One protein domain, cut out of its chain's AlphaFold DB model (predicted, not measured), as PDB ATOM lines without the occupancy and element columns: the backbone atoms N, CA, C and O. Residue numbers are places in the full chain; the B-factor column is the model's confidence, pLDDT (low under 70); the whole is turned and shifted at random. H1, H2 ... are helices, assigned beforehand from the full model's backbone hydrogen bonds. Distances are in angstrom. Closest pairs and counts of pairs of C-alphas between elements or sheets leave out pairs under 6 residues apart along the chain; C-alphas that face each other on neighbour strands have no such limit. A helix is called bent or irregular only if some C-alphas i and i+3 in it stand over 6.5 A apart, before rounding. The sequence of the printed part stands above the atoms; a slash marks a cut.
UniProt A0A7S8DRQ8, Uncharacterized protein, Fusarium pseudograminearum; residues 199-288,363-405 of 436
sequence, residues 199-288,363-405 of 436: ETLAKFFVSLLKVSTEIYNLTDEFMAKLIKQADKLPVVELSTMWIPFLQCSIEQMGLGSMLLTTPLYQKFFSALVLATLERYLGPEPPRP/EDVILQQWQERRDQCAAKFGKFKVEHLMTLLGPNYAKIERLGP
ATOM      1  N   GLU A 199     133.557 144.793 207.980       93.62
ATOM      2  CA  GLU A 199     132.308 144.430 208.665       93.62
ATOM      3  C   GLU A 199     132.545 144.128 210.149       93.62
ATOM      4  O   GLU A 199     131.750 144.528 210.997       93.62
ATOM      5  N   THR A 200     133.647 143.444 210.477       93.25
ATOM      6  CA  THR A 200     134.050 143.186 211.868       93.25
ATOM      7  C   THR A 200     134.338 144.496 212.600       93.25
ATOM      8  O   THR A 200     133.856 144.687 213.716       93.25
ATOM      9  N   LEU A 201     135.073 145.416 211.960       95.06
ATOM     10  CA  LEU A 201     135.336 146.749 212.510       95.06
ATOM     11  C   LEU A 201     134.048 147.555 212.707       95.06
ATOM     12  O   LEU A 201     133.873 148.161 213.761       95.06
ATOM     13  N   ALA A 202     133.137 147.538 211.731       93.44
ATOM     14  CA  ALA A 202     131.872 148.266 211.802       93.44
ATOM     15  C   ALA A 202     130.996 147.735 212.944       93.44
ATOM     16  O   ALA A 202     130.536 148.511 213.776       93.44
ATOM     17  N   LYS A 203     130.860 146.406 213.066       91.94
ATOM     18  CA  LYS A 203     130.125 145.764 214.169       91.94
ATOM     19  C   LYS A 203     130.714 146.112 215.532       91.94
ATOM     20  O   LYS A 203     129.962 146.392 216.465       91.94
ATOM     21  N   PHE A 204     132.043 146.115 215.654       94.38
ATOM     22  CA  PHE A 204     132.712 146.548 216.878       94.38
ATOM     23  C   PHE A 204     132.401 148.014 217.194       94.38
ATOM     24  O   PHE A 204     131.977 148.312 218.305       94.38
ATOM     25  N   PHE A 205     132.530 148.916 216.218       93.06
ATOM     26  CA  PHE A 205     132.265 150.343 216.407       93.06
ATOM     27  C   PHE A 205     130.804 150.630 216.789       93.06
ATOM     28  O   PHE A 205     130.544 151.359 217.743       93.06
ATOM     29  N   VAL A 206     129.840 149.990 216.125       89.75
ATOM     30  CA  VAL A 206     128.412 150.074 216.481       89.75
ATOM     31  C   VAL A 206     128.155 149.517 217.882       89.75
ATOM     32  O   VAL A 206     127.353 150.072 218.632       89.75
ATOM     33  N   SER A 207     128.849 148.445 218.269       90.06
ATOM     34  CA  SER A 207     128.754 147.909 219.630       90.06
ATOM     35  C   SER A 207     129.353 148.872 220.655       90.06
ATOM     36  O   SER A 207     128.779 149.032 221.723       90.06
ATOM     37  N   LEU A 208     130.448 149.574 220.341       90.81
ATOM     38  CA  LEU A 208     130.970 150.634 221.210       90.81
ATOM     39  C   LEU A 208     129.940 151.742 221.419       90.81
ATOM     40  O   LEU A 208     129.680 152.095 222.564       90.81
ATOM     41  N   LEU A 209     129.304 152.223 220.348       86.75
ATOM     42  CA  LEU A 209     128.291 153.280 220.427       86.75
ATOM     43  C   LEU A 209     127.124 152.915 221.349       86.75
ATOM     44  O   LEU A 209     126.674 153.751 222.123       86.75
ATOM     45  N   LYS A 210     126.663 151.661 221.301       84.75
ATOM     46  CA  LYS A 210     125.570 151.168 222.158       84.75
ATOM     47  C   LYS A 210     125.957 151.054 223.633       84.75
ATOM     48  O   LYS A 210     125.087 151.063 224.495       84.75
ATOM     49  N   VAL A 211     127.245 150.874 223.916       83.81
ATOM     50  CA  VAL A 211     127.750 150.513 225.249       83.81
ATOM     51  C   VAL A 211     128.458 151.677 225.940       83.81
ATOM     52  O   VAL A 211     128.666 151.631 227.158       83.81
ATOM     53  N   SER A 212     128.811 152.707 225.169       76.69
ATOM     54  CA  SER A 212     129.396 153.955 225.640       76.69
ATOM     55  C   SER A 212     128.442 154.618 226.630       76.69
ATOM     56  O   SER A 212     127.270 154.833 226.336       76.69
ATOM     57  N   THR A 213     128.952 154.941 227.809       72.81
ATOM     58  CA  THR A 213     128.252 155.743 228.820       72.81
ATOM     59  C   THR A 213     129.115 156.958 229.143       72.81
ATOM     60  O   THR A 213     130.289 156.969 228.783       72.81
ATOM     61  N   GLU A 214     128.586 157.951 229.860       62.97
ATOM     62  CA  GLU A 214     129.352 159.156 230.246       62.97
ATOM     63  C   GLU A 214     130.664 158.834 230.996       62.97
ATOM     64  O   GLU A 214     131.635 159.584 230.926       62.97
ATOM     65  N   ILE A 215     130.714 157.685 231.682       60.84
ATOM     66  CA  ILE A 215     131.878 157.188 232.438       60.84
ATOM     67  C   ILE A 215     132.859 156.417 231.528       60.84
ATOM     68  O   ILE A 215     134.055 156.319 231.810       60.84
ATOM     69  N   TYR A 216     132.369 155.850 230.425       65.06
ATOM     70  CA  TYR A 216     133.126 155.021 229.489       65.06
ATOM     71  C   TYR A 216     132.995 155.597 228.072       65.06
ATOM     72  O   TYR A 216     132.279 155.038 227.239       65.06
ATOM     73  N   ASN A 217     133.724 156.682 227.782       83.12
ATOM     74  CA  ASN A 217     133.778 157.342 226.465       83.12
ATOM     75  C   ASN A 217     134.617 156.549 225.439       83.12
ATOM     76  O   ASN A 217     135.471 157.087 224.737       83.12
ATOM     77  N   LEU A 218     134.381 155.238 225.348       89.75
ATOM     78  CA  LEU A 218     135.162 154.313 224.521       89.75
ATOM     79  C   LEU A 218     135.071 154.654 223.032       89.75
ATOM     80  O   LEU A 218     136.039 154.488 222.292       89.75
ATOM     81  N   THR A 219     133.912 155.144 222.589       89.94
ATOM     82  CA  THR A 219     133.727 155.591 221.204       89.94
ATOM     83  C   THR A 219     134.662 156.759 220.891       89.94
ATOM     84  O   THR A 219     135.333 156.754 219.857       89.94
ATOM     85  N   ASP A 220     134.768 157.723 221.803       91.38
ATOM     86  CA  ASP A 220     135.618 158.900 221.634       91.38
ATOM     87  C   ASP A 220     137.097 158.528 221.683       91.38
ATOM     88  O   ASP A 220     137.871 158.994 220.848       91.38
ATOM     89  N   GLU A 221     137.490 157.636 222.598       93.38
ATOM     90  CA  GLU A 221     138.850 157.089 222.668       93.38
ATOM     91  C   GLU A 221     139.245 156.396 221.354       93.38
ATOM     92  O   GLU A 221     140.326 156.644 220.808       93.38
ATOM     93  N   PHE A 222     138.348 155.571 220.802       95.06
ATOM     94  CA  PHE A 222     138.549 154.889 219.525       95.06
ATOM     95  C   PHE A 222     138.692 155.881 218.364       95.06
ATOM     96  O   PHE A 222     139.668 155.820 217.607       95.06
ATOM     97  N   MET A 223     137.760 156.831 218.242       94.94
ATOM     98  CA  MET A 223     137.786 157.857 217.195       94.94
ATOM     99  C   MET A 223     139.039 158.732 217.299       94.94
ATOM    100  O   MET A 223     139.727 158.948 216.302       94.94
ATOM    101  N   ALA A 224     139.385 159.193 218.503       95.69
ATOM    102  CA  ALA A 224     140.566 160.013 218.747       95.69
ATOM    103  C   ALA A 224     141.859 159.272 218.387       95.69
ATOM    104  O   ALA A 224     142.774 159.869 217.811       95.69
ATOM    105  N   LYS A 225     141.943 157.970 218.683       96.00
ATOM    106  CA  LYS A 225     143.097 157.157 218.300       96.00
ATOM    107  C   LYS A 225     143.209 157.000 216.787       96.00
ATOM    108  O   LYS A 225     144.299 157.188 216.253       96.00
ATOM    109  N   LEU A 226     142.108 156.737 216.085       96.31
ATOM    110  CA  LEU A 226     142.137 156.642 214.624       96.31
ATOM    111  C   LEU A 226     142.445 157.976 213.946       96.31
ATOM    112  O   LEU A 226     143.217 157.991 212.994       96.31
ATOM    113  N   ILE A 227     141.945 159.099 214.471       96.75
ATOM    114  CA  ILE A 227     142.334 160.437 213.996       96.75
ATOM    115  C   ILE A 227     143.859 160.608 214.068       96.75
ATOM    116  O   ILE A 227     144.461 161.090 213.113       96.75
ATOM    117  N   LYS A 228     144.497 160.179 215.168       96.69
ATOM    118  CA  LYS A 228     145.960 160.258 215.353       96.69
ATOM    119  C   LYS A 228     146.762 159.321 214.442       96.69
ATOM    120  O   LYS A 228     147.968 159.512 214.315       96.69
ATOM    121  N   GLN A 229     146.136 158.281 213.893       96.25
ATOM    122  CA  GLN A 229     146.801 157.264 213.073       96.25
ATOM    123  C   GLN A 229     146.442 157.348 211.583       96.25
ATOM    124  O   GLN A 229     147.056 156.638 210.786       96.25
ATOM    125  N   ALA A 230     145.474 158.182 211.191       95.38
ATOM    126  CA  ALA A 230     144.919 158.237 209.836       95.38
ATOM    127  C   ALA A 230     145.985 158.455 208.743       95.38
ATOM    128  O   ALA A 230     145.954 157.820 207.685       95.38
ATOM    129  N   ASP A 231     146.980 159.296 209.022       93.88
ATOM    130  CA  ASP A 231     148.122 159.607 208.157       93.88
ATOM    131  C   ASP A 231     149.132 158.454 208.021       93.88
ATOM    132  O   ASP A 231     149.930 158.440 207.086       93.88
ATOM    133  N   LYS A 232     149.082 157.463 208.918       95.38
ATOM    134  CA  LYS A 232     149.989 156.302 208.963       95.38
ATOM    135  C   LYS A 232     149.338 155.004 208.502       95.38
ATOM    136  O   LYS A 232     150.031 154.003 208.343       95.38
ATOM    137  N   LEU A 233     148.028 155.002 208.253       95.62
ATOM    138  CA  LEU A 233     147.321 153.813 207.772       95.62
ATOM    139  C   LEU A 233     147.917 153.312 206.440       95.62
ATOM    140  O   LEU A 233     148.351 154.132 205.626       95.62
ATOM    141  N   PRO A 234     147.954 151.998 206.173       93.88
ATOM    142  CA  PRO A 234     148.438 151.485 204.896       93.88
ATOM    143  C   PRO A 234     147.580 151.990 203.730       93.88
ATOM    144  O   PRO A 234     146.355 152.037 203.820       93.88
ATOM    145  N   VAL A 235     148.231 152.348 202.620       92.38
ATOM    146  CA  VAL A 235     147.581 153.007 201.472       92.38
ATOM    147  C   VAL A 235     146.474 152.147 200.863       92.38
ATOM    148  O   VAL A 235     145.387 152.651 200.591       92.38
ATOM    149  N   VAL A 236     146.725 150.848 200.682       90.69
ATOM    150  CA  VAL A 236     145.724 149.908 200.150       90.69
ATOM    151  C   VAL A 236     144.512 149.837 201.085       90.69
ATOM    152  O   VAL A 236     143.374 149.947 200.628       90.69
ATOM    153  N   GLU A 237     144.768 149.798 202.393       93.62
ATOM    154  CA  GLU A 237     143.753 149.568 203.423       93.62
ATOM    155  C   GLU A 237     142.824 150.761 203.606       93.62
ATOM    156  O   GLU A 237     141.660 150.575 203.961       93.62
ATOM    157  N   LEU A 238     143.294 151.981 203.320       93.88
ATOM    158  CA  LEU A 238     142.438 153.172 203.265       93.88
ATOM    159  C   LEU A 238     141.240 152.931 202.340       93.88
ATOM    160  O   LEU A 238     140.091 153.127 202.733       93.88
ATOM    161  N   SER A 239     141.502 152.409 201.142       91.38
ATOM    162  CA  SER A 239     140.473 152.141 200.142       91.38
ATOM    163  C   SER A 239     139.715 150.839 200.414       91.38
ATOM    164  O   SER A 239     138.489 150.810 200.292       91.38
ATOM    165  N   THR A 240     140.400 149.743 200.736       92.25
ATOM    166  CA  THR A 240     139.797 148.395 200.814       92.25
ATOM    167  C   THR A 240     139.064 148.133 202.129       92.25
ATOM    168  O   THR A 240     138.030 147.467 202.122       92.25
ATOM    169  N   MET A 241     139.528 148.722 203.234       94.00
ATOM    170  CA  MET A 241     139.018 148.455 204.578       94.00
ATOM    171  C   MET A 241     138.354 149.679 205.211       94.00
ATOM    172  O   MET A 241     137.219 149.576 205.671       94.00
ATOM    173  N   TRP A 242     139.015 150.840 205.220       95.56
ATOM    174  CA  TRP A 242     138.556 151.996 206.002       95.56
ATOM    175  C   TRP A 242     137.356 152.720 205.382       95.56
ATOM    176  O   TRP A 242     136.399 153.004 206.100       95.56
ATOM    177  N   ILE A 243     137.335 152.964 204.065       94.31
ATOM    178  CA  ILE A 243     136.144 153.545 203.413       94.31
ATOM    179  C   ILE A 243     134.917 152.613 203.519       94.31
ATOM    180  O   ILE A 243     133.859 153.087 203.943       94.31
ATOM    181  N   PRO A 244     135.013 151.297 203.233       94.75
ATOM    182  CA  PRO A 244     133.895 150.377 203.454       94.75
ATOM    183  C   PRO A 244     133.471 150.263 204.920       94.75
ATOM    184  O   PRO A 244     132.285 150.114 205.197       94.75
ATOM    185  N   PHE A 245     134.405 150.379 205.869       94.94
ATOM    186  CA  PHE A 245     134.083 150.446 207.296       94.94
ATOM    187  C   PHE A 245     133.209 151.667 207.616       94.94
ATOM    188  O   PHE A 245     132.201 151.519 208.306       94.94
ATOM    189  N   LEU A 246     133.551 152.852 207.095       93.12
ATOM    190  CA  LEU A 246     132.753 154.067 207.289       93.12
ATOM    191  C   LEU A 246     131.349 153.914 206.703       93.12
ATOM    192  O   LEU A 246     130.367 154.245 207.366       93.12
ATOM    193  N   GLN A 247     131.258 153.366 205.491       90.06
ATOM    194  CA  GLN A 247     129.984 153.099 204.831       90.06
ATOM    195  C   GLN A 247     129.119 152.147 205.672       90.06
ATOM    196  O   GLN A 247     127.998 152.483 206.050       90.06
ATOM    197  N   CYS A 248     129.678 150.990 206.028       90.81
ATOM    198  CA  CYS A 248     128.988 149.949 206.778       90.81
ATOM    199  C   CYS A 248     128.570 150.432 208.175       90.81
ATOM    200  O   CYS A 248     127.492 150.090 208.654       90.81
ATOM    201  N   SER A 249     129.383 151.278 208.815       88.81
ATOM    202  CA  SER A 249     129.040 151.884 210.104       88.81
ATOM    203  C   SER A 249     127.811 152.785 209.983       88.81
ATOM    204  O   SER A 249     126.892 152.659 210.783       88.81
ATOM    205  N   ILE A 250     127.750 153.662 208.974       85.94
ATOM    206  CA  ILE A 250     126.595 154.555 208.767       85.94
ATOM    207  C   ILE A 250     125.319 153.754 208.478       85.94
ATOM    208  O   ILE A 250     124.266 154.068 209.030       85.94
ATOM    209  N   GLU A 251     125.416 152.707 207.657       85.50
ATOM    210  CA  GLU A 251     124.288 151.820 207.346       85.50
ATOM    211  C   GLU A 251     123.767 151.095 208.596       85.50
ATOM    212  O   GLU A 251     122.562 151.074 208.841       85.50
ATOM    213  N   GLN A 252     124.664 150.548 209.424       81.44
ATOM    214  CA  GLN A 252     124.294 149.802 210.632       81.44
ATOM    215  C   GLN A 252     123.788 150.687 211.778       81.44
ATOM    216  O   GLN A 252     123.027 150.212 212.620       81.44
ATOM    217  N   MET A 253     124.207 151.954 211.841       75.06
ATOM    218  CA  MET A 253     123.759 152.889 212.879       75.06
ATOM    219  C   MET A 253     122.326 153.386 212.671       75.06
ATOM    220  O   MET A 253     121.749 153.897 213.622       75.06
ATOM    221  N   GLY A 254     121.755 153.244 211.467       62.47
ATOM    222  CA  GLY A 254     120.360 153.588 211.185       62.47
ATOM    223  C   GLY A 254     119.986 155.029 211.559       62.47
ATOM    224  O   GLY A 254     119.388 155.264 212.598       62.47
ATOM    225  N   LEU A 255     120.300 155.998 210.690       51.44
ATOM    226  CA  LEU A 255     119.707 157.355 210.677       51.44
ATOM    227  C   LEU A 255     119.758 158.175 211.989       51.44
ATOM    228  O   LEU A 255     118.991 159.124 212.148       51.44
ATOM    229  N   GLY A 256     120.691 157.904 212.902       57.88
ATOM    230  CA  GLY A 256     120.988 158.813 214.012       57.88
ATOM    231  C   GLY A 256     121.674 160.094 213.521       57.88
ATOM    232  O   GLY A 256     122.894 160.216 213.619       57.88
ATOM    233  N   SER A 257     120.908 161.053 212.994       60.47
ATOM    234  CA  SER A 257     121.396 162.355 212.503       60.47
ATOM    235  C   SER A 257     122.256 163.103 213.533       60.47
ATOM    236  O   SER A 257     123.209 163.786 213.161       60.47
ATOM    237  N   MET A 258     121.995 162.895 214.828       67.56
ATOM    238  CA  MET A 258     122.739 163.496 215.938       67.56
ATOM    239  C   MET A 258     124.232 163.114 215.958       67.56
ATOM    240  O   MET A 258     125.089 163.967 216.216       67.56
ATOM    241  N   LEU A 259     124.587 161.863 215.633       74.50
ATOM    242  CA  LEU A 259     125.997 161.450 215.624       74.50
ATOM    243  C   LEU A 259     126.754 162.095 214.456       74.50
ATOM    244  O   LEU A 259     127.894 162.522 214.616       74.50
ATOM    245  N   LEU A 260     126.096 162.245 213.300       79.50
ATOM    246  CA  LEU A 260     126.683 162.889 212.118       79.50
ATOM    247  C   LEU A 260     127.008 164.368 212.366       79.50
ATOM    248  O   LEU A 260     127.924 164.913 211.751       79.50
ATOM    249  N   THR A 261     126.279 165.006 213.285       82.94
ATOM    250  CA  THR A 261     126.528 166.386 213.720       82.94
ATOM    251  C   THR A 261     127.560 166.507 214.843       82.94
ATOM    252  O   THR A 261     127.942 167.615 215.204       82.94
ATOM    253  N   THR A 262     128.036 165.390 215.402       88.00
ATOM    254  CA  THR A 262     129.014 165.414 216.497       88.00
ATOM    255  C   THR A 262     130.395 165.825 215.965       88.00
ATOM    256  O   THR A 262     130.928 165.138 215.087       88.00
ATOM    257  N   PRO A 263     131.043 166.878 216.513       91.38
ATOM    258  CA  PRO A 263     132.311 167.389 215.981       91.38
ATOM    259  C   PRO A 263     133.436 166.348 215.929       91.38
ATOM    260  O   PRO A 263     134.227 166.320 214.985       91.38
ATOM    261  N   LEU A 264     133.505 165.455 216.925       91.75
ATOM    262  CA  LEU A 264     134.515 164.397 216.953       91.75
ATOM    263  C   LEU A 264     134.293 163.363 215.841       91.75
ATOM    264  O   LEU A 264     135.257 162.970 215.186       91.75
ATOM    265  N   TYR A 265     133.040 162.983 215.579       90.75
ATOM    266  CA  TYR A 265     132.695 162.055 214.501       90.75
ATOM    267  C   TYR A 265     132.977 162.668 213.122       90.75
ATOM    268  O   TYR A 265     133.573 162.015 212.267       90.75
ATOM    269  N   GLN A 266     132.648 163.948 212.920       92.56
ATOM    270  CA  GLN A 266     132.981 164.680 211.691       92.56
ATOM    271  C   GLN A 266     134.494 164.748 211.457       92.56
ATOM    272  O   GLN A 266     134.969 164.495 210.347       92.56
ATOM    273  N   LYS A 267     135.272 165.037 212.509       94.38
ATOM    274  CA  LYS A 267     136.739 165.057 212.443       94.38
ATOM    275  C   LYS A 267     137.307 163.674 212.134       94.38
ATOM    276  O   LYS A 267     138.212 163.561 211.310       94.38
ATOM    277  N   PHE A 268     136.768 162.636 212.765       94.81
ATOM    278  CA  PHE A 268     137.125 161.243 212.518       94.81
ATOM    279  C   PHE A 268     136.867 160.828 211.068       94.81
ATOM    280  O   PHE A 268     137.779 160.353 210.388       94.81
ATOM    281  N   PHE A 269     135.654 161.074 210.576       94.25
ATOM    282  CA  PHE A 269     135.260 160.779 209.206       94.25
ATOM    283  C   PHE A 269     136.132 161.546 208.204       94.25
ATOM    284  O   PHE A 269     136.724 160.953 207.302       94.25
ATOM    285  N   SER A 270     136.287 162.857 208.412       94.38
ATOM    286  CA  SER A 270     137.113 163.718 207.564       94.38
ATOM    287  C   SER A 270     138.572 163.267 207.527       94.38
ATOM    288  O   SER A 270     139.158 163.241 206.450       94.38
ATOM    289  N   ALA A 271     139.163 162.865 208.657       96.12
ATOM    290  CA  ALA A 271     140.555 162.417 208.705       96.12
ATOM    291  C   ALA A 271     140.802 161.192 207.807       96.12
ATOM    292  O   ALA A 271     141.756 161.179 207.030       96.12
ATOM    293  N   LEU A 272     139.922 160.188 207.861       96.00
ATOM    294  CA  LEU A 272     140.044 158.978 207.041       96.00
ATOM    295  C   LEU A 272     139.770 159.244 205.555       96.00
ATOM    296  O   LEU A 272     140.474 158.718 204.687       96.00
ATOM    297  N   VAL A 273     138.777 160.081 205.249       94.62
ATOM    298  CA  VAL A 273     138.465 160.465 203.867       94.62
ATOM    299  C   VAL A 273     139.609 161.263 203.252       94.62
ATOM    300  O   VAL A 273     140.072 160.922 202.167       94.62
ATOM    301  N   LEU A 274     140.116 162.280 203.952       93.62
ATOM    302  CA  LEU A 274     141.236 163.088 203.472       93.62
ATOM    303  C   LEU A 274     142.500 162.246 203.301       93.62
ATOM    304  O   LEU A 274     143.122 162.323 202.244       93.62
ATOM    305  N   ALA A 275     142.819 161.362 204.254       95.31
ATOM    306  CA  ALA A 275     143.929 160.423 204.105       95.31
ATOM    307  C   ALA A 275     143.771 159.542 202.854       95.31
ATOM    308  O   ALA A 275     144.743 159.309 202.137       95.31
ATOM    309  N   THR A 276     142.550 159.093 202.544       94.38
ATOM    310  CA  THR A 276     142.267 158.316 201.327       94.38
ATOM    311  C   THR A 276     142.491 159.148 200.062       94.38
ATOM    312  O   THR A 276     143.178 158.704 199.142       94.38
ATOM    313  N   LEU A 277     141.962 160.371 200.001       93.12
ATOM    314  CA  LEU A 277     142.130 161.235 198.829       93.12
ATOM    315  C   LEU A 277     143.595 161.635 198.607       93.12
ATOM    316  O   LEU A 277     144.070 161.664 197.477       93.12
ATOM    317  N   GLU A 278     144.331 161.915 199.676       92.69
ATOM    318  CA  GLU A 278     145.695 162.436 199.581       92.69
ATOM    319  C   GLU A 278     146.730 161.325 199.375       92.69
ATOM    320  O   GLU A 278     147.679 161.510 198.617       92.69
ATOM    321  N   ARG A 279     146.545 160.156 200.005       93.94
ATOM    322  CA  ARG A 279     147.555 159.083 200.012       93.94
ATOM    323  C   ARG A 279     147.220 157.910 199.102       93.94
ATOM    324  O   ARG A 279     148.139 157.289 198.578       93.94
ATOM    325  N   TYR A 280     145.938 157.581 198.932       92.38
ATOM    326  CA  TYR A 280     145.521 156.499 198.036       92.38
ATOM    327  C   TYR A 280     145.248 156.998 196.618       92.38
ATOM    328  O   TYR A 280     145.783 156.430 195.668       92.38
ATOM    329  N   LEU A 281     144.462 158.066 196.460       92.06
ATOM    330  CA  LEU A 281     144.229 158.644 195.135       92.06
ATOM    331  C   LEU A 281     145.453 159.440 194.658       92.06
ATOM    332  O   LEU A 281     145.994 159.146 193.590       92.06
ATOM    333  N   GLY A 282     145.915 160.391 195.475       90.56
ATOM    334  CA  GLY A 282     147.033 161.270 195.140       90.56
ATOM    335  C   GLY A 282     146.688 162.300 194.053       90.56
ATOM    336  O   GLY A 282     145.574 162.307 193.516       90.56
ATOM    337  N   PRO A 283     147.627 163.203 193.722       90.38
ATOM    338  CA  PRO A 283     147.414 164.212 192.688       90.38
ATOM    339  C   PRO A 283     147.241 163.571 191.306       90.38
ATOM    340  O   PRO A 283     147.827 162.524 191.027       90.38
ATOM    341  N   GLU A 284     146.461 164.222 190.438       89.88
ATOM    342  CA  GLU A 284     146.345 163.823 189.033       89.88
ATOM    343  C   GLU A 284     147.723 163.915 188.357       89.88
ATOM    344  O   GLU A 284     148.340 164.988 188.381       89.88
ATOM    345  N   PRO A 285     148.233 162.814 187.773       88.69
ATOM    346  CA  PRO A 285     149.471 162.846 187.016       88.69
ATOM    347  C   PRO A 285     149.354 163.814 185.833       88.69
ATOM    348  O   PRO A 285     148.305 163.867 185.182       88.69
ATOM    349  N   PRO A 286     150.416 164.569 185.508       84.94
ATOM    350  CA  PRO A 286     150.393 165.455 184.358       84.94
ATOM    351  C   PRO A 286     150.187 164.642 183.082       84.94
ATOM    352  O   PRO A 286     150.771 163.571 182.903       84.94
ATOM    353  N   ARG A 287     149.385 165.178 182.157       80.75
ATOM    354  CA  ARG A 287     149.261 164.565 180.838       80.75
ATOM    355  C   ARG A 287     150.583 164.744 180.089       80.75
ATOM    356  O   ARG A 287     151.055 165.878 179.973       80.75
ATOM    357  N   PRO A 288     151.181 163.666 179.567       78.88
ATOM    358  CA  PRO A 288     152.405 163.768 178.784       78.88
ATOM    359  C   PRO A 288     152.174 164.632 177.535       78.88
ATOM    360  O   PRO A 288     151.315 164.334 176.702       78.88
ATOM    361  N   GLU A 363     154.092 157.145 181.428       83.38
ATOM    362  CA  GLU A 363     153.179 158.179 181.912       83.38
ATOM    363  C   GLU A 363     151.706 157.836 181.643       83.38
ATOM    364  O   GLU A 363     150.860 158.104 182.494       83.38
ATOM    365  N   ASP A 364     151.394 157.196 180.508       84.44
ATOM    366  CA  ASP A 364     150.031 156.739 180.200       84.44
ATOM    367  C   ASP A 364     149.600 155.627 181.162       84.44
ATOM    368  O   ASP A 364     148.468 155.635 181.638       84.44
ATOM    369  N   VAL A 365     150.510 154.707 181.506       84.44
ATOM    370  CA  VAL A 365     150.241 153.640 182.487       84.44
ATOM    371  C   VAL A 365     149.983 154.234 183.871       84.44
ATOM    372  O   VAL A 365     149.046 153.826 184.556       84.44
ATOM    373  N   ILE A 366     150.784 155.220 184.284       86.69
ATOM    374  CA  ILE A 366     150.595 155.925 185.560       86.69
ATOM    375  C   ILE A 366     149.245 156.655 185.577       86.69
ATOM    376  O   ILE A 366     148.517 156.572 186.570       86.69
ATOM    377  N   LEU A 367     148.896 157.343 184.486       88.81
ATOM    378  CA  LEU A 367     147.619 158.037 184.346       88.81
ATOM    379  C   LEU A 367     146.440 157.058 184.386       88.81
ATOM    380  O   LEU A 367     145.477 157.314 185.105       88.81
ATOM    381  N   GLN A 368     146.533 155.924 183.689       89.12
ATOM    382  CA  GLN A 368     145.505 154.884 183.701       89.12
ATOM    383  C   GLN A 368     145.314 154.304 185.109       89.12
ATOM    384  O   GLN A 368     144.192 154.239 185.602       89.12
ATOM    385  N   GLN A 369     146.397 153.952 185.807       89.88
ATOM    386  CA  GLN A 369     146.312 153.461 187.187       89.88
ATOM    387  C   GLN A 369     145.701 154.504 188.131       89.88
ATOM    388  O   GLN A 369     144.955 154.159 189.048       89.88
ATOM    389  N   TRP A 370     146.012 155.787 187.936       92.94
ATOM    390  CA  TRP A 370     145.383 156.859 188.702       92.94
ATOM    391  C   TRP A 370     143.887 156.989 188.386       92.94
ATOM    392  O   TRP A 370     143.097 157.120 189.321       92.94
ATOM    393  N   GLN A 371     143.484 156.890 187.116       91.50
ATOM    394  CA  GLN A 371     142.075 156.889 186.702       91.50
ATOM    395  C   GLN A 371     141.315 155.713 187.324       91.50
ATOM    396  O   GLN A 371     140.269 155.917 187.930       91.50
ATOM    397  N   GLU A 372     141.887 154.509 187.309       91.00
ATOM    398  CA  GLU A 372     141.296 153.339 187.967       91.00
ATOM    399  C   GLU A 372     141.093 153.573 189.474       91.00
ATOM    400  O   GLU A 372     140.039 153.245 190.023       91.00
ATOM    401  N   ARG A 373     142.071 154.182 190.163       91.81
ATOM    402  CA  ARG A 373     141.924 154.558 191.582       91.81
ATOM    403  C   ARG A 373     140.858 155.637 191.785       91.81
ATOM    404  O   ARG A 373     140.095 155.547 192.748       91.81
ATOM    405  N   ARG A 374     140.787 156.638 190.901       92.62
ATOM    406  CA  ARG A 374     139.758 157.691 190.918       92.62
ATOM    407  C   ARG A 374     138.367 157.082 190.804       92.62
ATOM    408  O   ARG A 374     137.517 157.391 191.635       92.62
ATOM    409  N   ASP A 375     138.164 156.188 189.846       91.00
ATOM    410  CA  ASP A 375     136.878 155.544 189.584       91.00
ATOM    411  C   ASP A 375     136.457 154.651 190.754       91.00
ATOM    412  O   ASP A 375     135.304 154.679 191.184       91.00
ATOM    413  N   GLN A 376     137.405 153.923 191.351       90.56
ATOM    414  CA  GLN A 376     137.160 153.147 192.568       90.56
ATOM    415  C   GLN A 376     136.751 154.035 193.750       90.56
ATOM    416  O   GLN A 376     135.833 153.680 194.494       90.56
ATOM    417  N   CYS A 377     137.408 155.183 193.937       91.56
ATOM    418  CA  CYS A 377     137.023 156.161 194.953       91.56
ATOM    419  C   CYS A 377     135.624 156.725 194.673       91.56
ATOM    420  O   CYS A 377     134.776 156.692 195.562       91.56
ATOM    421  N   ALA A 378     135.357 157.181 193.446       90.69
ATOM    422  CA  ALA A 378     134.064 157.730 193.044       90.69
ATOM    423  C   ALA A 378     132.929 156.718 193.256       90.69
ATOM    424  O   ALA A 378     131.910 157.050 193.858       90.69
ATOM    425  N   ALA A 379     133.130 155.455 192.868       90.94
ATOM    426  CA  ALA A 379     132.156 154.388 193.074       90.94
ATOM    427  C   ALA A 379     131.881 154.105 194.560       90.94
ATOM    428  O   ALA A 379     130.748 153.800 194.928       90.94
ATOM    429  N   LYS A 380     132.894 154.201 195.433       90.12
ATOM    430  CA  LYS A 380     132.715 154.023 196.884       90.12
ATOM    431  C   LYS A 380     131.994 155.210 197.512       90.12
ATOM    432  O   LYS A 380     131.051 155.003 198.268       90.12
ATOM    433  N   PHE A 381     132.393 156.437 197.178       90.25
ATOM    434  CA  PHE A 381     131.745 157.640 197.701       90.25
ATOM    435  C   PHE A 381     130.323 157.828 197.162       90.25
ATOM    436  O   PHE A 381     129.463 158.301 197.898       90.25
ATOM    437  N   GLY A 382     130.036 157.361 195.944       87.69
ATOM    438  CA  GLY A 382     128.692 157.365 195.361       87.69
ATOM    439  C   GLY A 382     127.674 156.477 196.087       87.69
ATOM    440  O   GLY A 382     126.477 156.635 195.875       87.69
ATOM    441  N   LYS A 383     128.117 155.565 196.966       87.81
ATOM    442  CA  LYS A 383     127.218 154.766 197.818       87.81
ATOM    443  C   LYS A 383     126.715 155.525 199.044       87.81
ATOM    444  O   LYS A 383     125.735 155.112 199.656       87.81
ATOM    445  N   PHE A 384     127.384 156.610 199.429       87.25
ATOM    446  CA  PHE A 384     126.929 157.444 200.531       87.25
ATOM    447  C   PHE A 384     125.833 158.383 200.038       87.25
ATOM    448  O   PHE A 384     125.883 158.902 198.924       87.25
ATOM    449  N   LYS A 385     124.863 158.669 200.907       87.56
ATOM    450  CA  LYS A 385     123.921 159.751 200.640       87.56
ATOM    451  C   LYS A 385     124.660 161.089 200.640       87.56
ATOM    452  O   LYS A 385     125.443 161.364 201.552       87.56
ATOM    453  N   VAL A 386     124.363 161.929 199.651       87.38
ATOM    454  CA  VAL A 386     124.978 163.257 199.493       87.38
ATOM    455  C   VAL A 386     124.792 164.110 200.750       87.38
ATOM    456  O   VAL A 386     125.756 164.697 201.231       87.38
ATOM    457  N   GLU A 387     123.594 164.092 201.338       86.88
ATOM    458  CA  GLU A 387     123.271 164.803 202.582       86.88
ATOM    459  C   GLU A 387     124.220 164.436 203.736       86.88
ATOM    460  O   GLU A 387     124.765 165.318 204.397       86.88
ATOM    461  N   HIS A 388     124.520 163.144 203.917       87.00
ATOM    462  CA  HIS A 388     125.442 162.690 204.954       87.00
ATOM    463  C   HIS A 388     126.870 163.166 204.678       87.00
ATOM    464  O   HIS A 388     127.550 163.617 205.596       87.00
ATOM    465  N   LEU A 389     127.333 163.091 203.426       88.56
ATOM    466  CA  LEU A 389     128.677 163.551 203.065       88.56
ATOM    467  C   LEU A 389     128.841 165.058 203.282       88.56
ATOM    468  O   LEU A 389     129.878 165.478 203.793       88.56
ATOM    469  N   MET A 390     127.827 165.859 202.942       88.56
ATOM    470  CA  MET A 390     127.841 167.303 203.185       88.56
ATOM    471  C   MET A 390     127.898 167.617 204.681       88.56
ATOM    472  O   MET A 390     128.725 168.425 205.098       88.56
ATOM    473  N   THR A 391     127.086 166.943 205.504       89.94
ATOM    474  CA  THR A 391     127.120 167.117 206.964       89.94
ATOM    475  C   THR A 391     128.458 166.686 207.572       89.94
ATOM    476  O   THR A 391     128.955 167.351 208.474       89.94
ATOM    477  N   LEU A 392     129.057 165.592 207.092       89.62
ATOM    478  CA  LEU A 392     130.266 165.012 207.686       89.62
ATOM    479  C   LEU A 392     131.565 165.705 207.275       89.62
ATOM    480  O   LEU A 392     132.494 165.789 208.078       89.62
ATOM    481  N   LEU A 393     131.652 166.153 206.023       89.75
ATOM    482  CA  LEU A 393     132.867 166.749 205.461       89.75
ATOM    483  C   LEU A 393     132.824 168.278 205.461       89.75
ATOM    484  O   LEU A 393     133.882 168.912 205.379       89.75
ATOM    485  N   GLY A 394     131.629 168.876 205.520       88.75
ATOM    486  CA  GLY A 394     131.443 170.319 205.425       88.75
ATOM    487  C   GLY A 394     132.176 170.892 204.199       88.75
ATOM    488  O   GLY A 394     131.999 170.380 203.091       88.75
ATOM    489  N   PRO A 395     133.068 171.888 204.365       87.38
ATOM    490  CA  PRO A 395     133.839 172.469 203.260       87.38
ATOM    491  C   PRO A 395     134.698 171.468 202.472       87.38
ATOM    492  O   PRO A 395     134.971 171.681 201.292       87.38
ATOM    493  N   ASN A 396     135.120 170.357 203.090       88.00
ATOM    494  CA  ASN A 396     135.935 169.346 202.412       88.00
ATOM    495  C   ASN A 396     135.132 168.497 201.414       88.00
ATOM    496  O   ASN A 396     135.740 167.788 200.611       88.00
ATOM    497  N   TYR A 397     133.796 168.587 201.418       89.19
ATOM    498  CA  TYR A 397     132.936 167.887 200.461       89.19
ATOM    499  C   TYR A 397     133.295 168.215 199.004       89.19
ATOM    500  O   TYR A 397     133.303 167.321 198.158       89.19
ATOM    501  N   ALA A 398     133.727 169.451 198.726       88.06
ATOM    502  CA  ALA A 398     134.159 169.870 197.393       88.06
ATOM    503  C   ALA A 398     135.301 169.001 196.823       88.06
ATOM    504  O   ALA A 398     135.430 168.864 195.608       88.06
ATOM    505  N   LYS A 399     136.142 168.382 197.670       86.25
ATOM    506  CA  LYS A 399     137.186 167.448 197.208       86.25
ATOM    507  C   LYS A 399     136.595 166.139 196.665       86.25
ATOM    508  O   LYS A 399     137.166 165.568 195.742       86.25
ATOM    509  N   ILE A 400     135.471 165.680 197.219       87.00
ATOM    510  CA  ILE A 400     134.740 164.493 196.751       87.00
ATOM    511  C   ILE A 400     133.943 164.819 195.493       87.00
ATOM    512  O   ILE A 400     133.977 164.053 194.537       87.00
ATOM    513  N   GLU A 401     133.288 165.978 195.456       85.62
ATOM    514  CA  GLU A 401     132.526 166.438 194.291       85.62
ATOM    515  C   GLU A 401     133.393 166.512 193.021       85.62
ATOM    516  O   GLU A 401     132.980 166.067 191.952       85.62
ATOM    517  N   ARG A 402     134.650 166.961 193.148       83.88
ATOM    518  CA  ARG A 402     135.634 166.998 192.046       83.88
ATOM    519  C   ARG A 402     135.977 165.630 191.451       83.88
ATOM    520  O   ARG A 402     136.507 165.582 190.340       83.88
ATOM    521  N   LEU A 403     135.699 164.527 192.153       83.38
ATOM    522  CA  LEU A 403     135.853 163.186 191.583       83.38
ATOM    523  C   LEU A 403     134.871 162.963 190.425       83.38
ATOM    524  O   LEU A 403     135.213 162.230 189.494       83.38
ATOM    525  N   GLY A 404     133.729 163.663 190.425       68.31
ATOM    526  CA  GLY A 404     132.664 163.533 189.433       68.31
ATOM    527  C   GLY A 404     131.976 162.161 189.471       68.31
ATOM    528  O   GLY A 404     132.405 161.267 190.207       68.31
ATOM    529  N   PRO A 405     130.905 161.957 188.684       61.16
ATOM    530  CA  PRO A 405     130.448 160.608 188.385       61.16
ATOM    531  C   PRO A 405     131.597 159.862 187.695       61.16
ATOM    532  O   PRO A 405     132.183 160.374 186.738       61.16
TER     533      PRO A 405
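AT A GLANCE: This is residues 199 to 288 and 363 to 405 of the 436 residues of an uncharacterized protein of Fusarium pseudograminearum (UniProt A0A7S8DRQ8). A rod of helices running lengthwise: H3 and H5 make the core with opposite directions, H2 packs on H5, H1 packs on H3 towards one end, and H6 lengthens the rod at the other end. H7, sharply kinked, packs on one side of H5, with the short H4 near it. The helices H1, H2, H3, H5 and H6 form an up-and-down bundle, each running against the one before it in the chain. The printed part has 133 residues with seven named helices, H1 to H7 in chain order, and no named strand; the class is all helix. It is compact, with a radius of gyration of the C-alphas of 15.6 A, and spans 58 by 28 by 24 A.

HOW THE PARTS SIT: The hub is H5, residues 263 to 281, which touches four helices. H2, residues 218 to 232, touches it the same way at a shallow tilt of 24 degrees, closest at the C-alphas of Ile 227 and Phe 268, 5.5 A apart. H3, residues 235 to 253, touches H5 opposite ways at 33 degrees, a tilt only just shallow; the closest C-alphas, of Val 235 and Tyr 280, are 5.3 A apart. H6, residues 363 to 381, touches H5 with residues 370 to 377 alone, opposite ways at a shallow tilt of 25 degrees, closest at the C-alphas of Leu 281 and Arg 373, 5.9 A. H7, residues 386 to 401, touches H5 with residues 391 to 396 alone, the same way at 38 degrees, a tilt only just steep; the C-alphas of Gln 266 and Leu 392, the closest, are 4.8 A apart. H1, residues 199 to 211, touches H3 the same way at a steep tilt of 45 degrees, closest at the C-alphas of Ala 202 and Ser 249, 4.9 A. H1 and H2 form a helical hairpin, closest at the C-alphas of Leu 208 and Thr 219, 5.7 A. H4, residues 257 to 260, only just touches H7, with 3 pairs of C-alphas within 8 A, the closest those of Leu 260 and Leu 392, 6.1 A. H1 and H6 are apart. O i to N i+4 pairs are within hydrogen-bond range throughout H1 and H6, in 9 of 11 in H2, 11 of 15 in H3, 14 of 15 in H5 and 6 of 12 in H7; H4 is too short for one.

IN THESE COORDINATES: H3 measures 26.4 A, H5 25.6 A, H6 26.6 A, H2 21.6 A and H1 18.2 A. H1 begins at C-alpha 199, (132.308, 144.430, 208.665), and H7 ends at C-alpha 401, (132.526, 166.438, 194.291). H2, H3 and H7 are irregular: C-alphas 228 and 231 are 7.5 A apart, 240 and 243 only just too far at 6.8 A, and 392 and 395 9.4 A. H7 has a kink of 132 degrees near residue 395.

THE WHOLE: The C-alphas farthest apart, of Ile 215 and Pro 288, are 57.8 A apart. Residues 289 to 362 are not printed; C-alphas 288 and 363 are 6.5 A apart across this cut. Of the links printed whole, H1 to H2 is short and the others are tight. Mean pLDDT of the printed part is 87.9; residues 214 to 216, 254 to 258 and 404 to 405 are under 70.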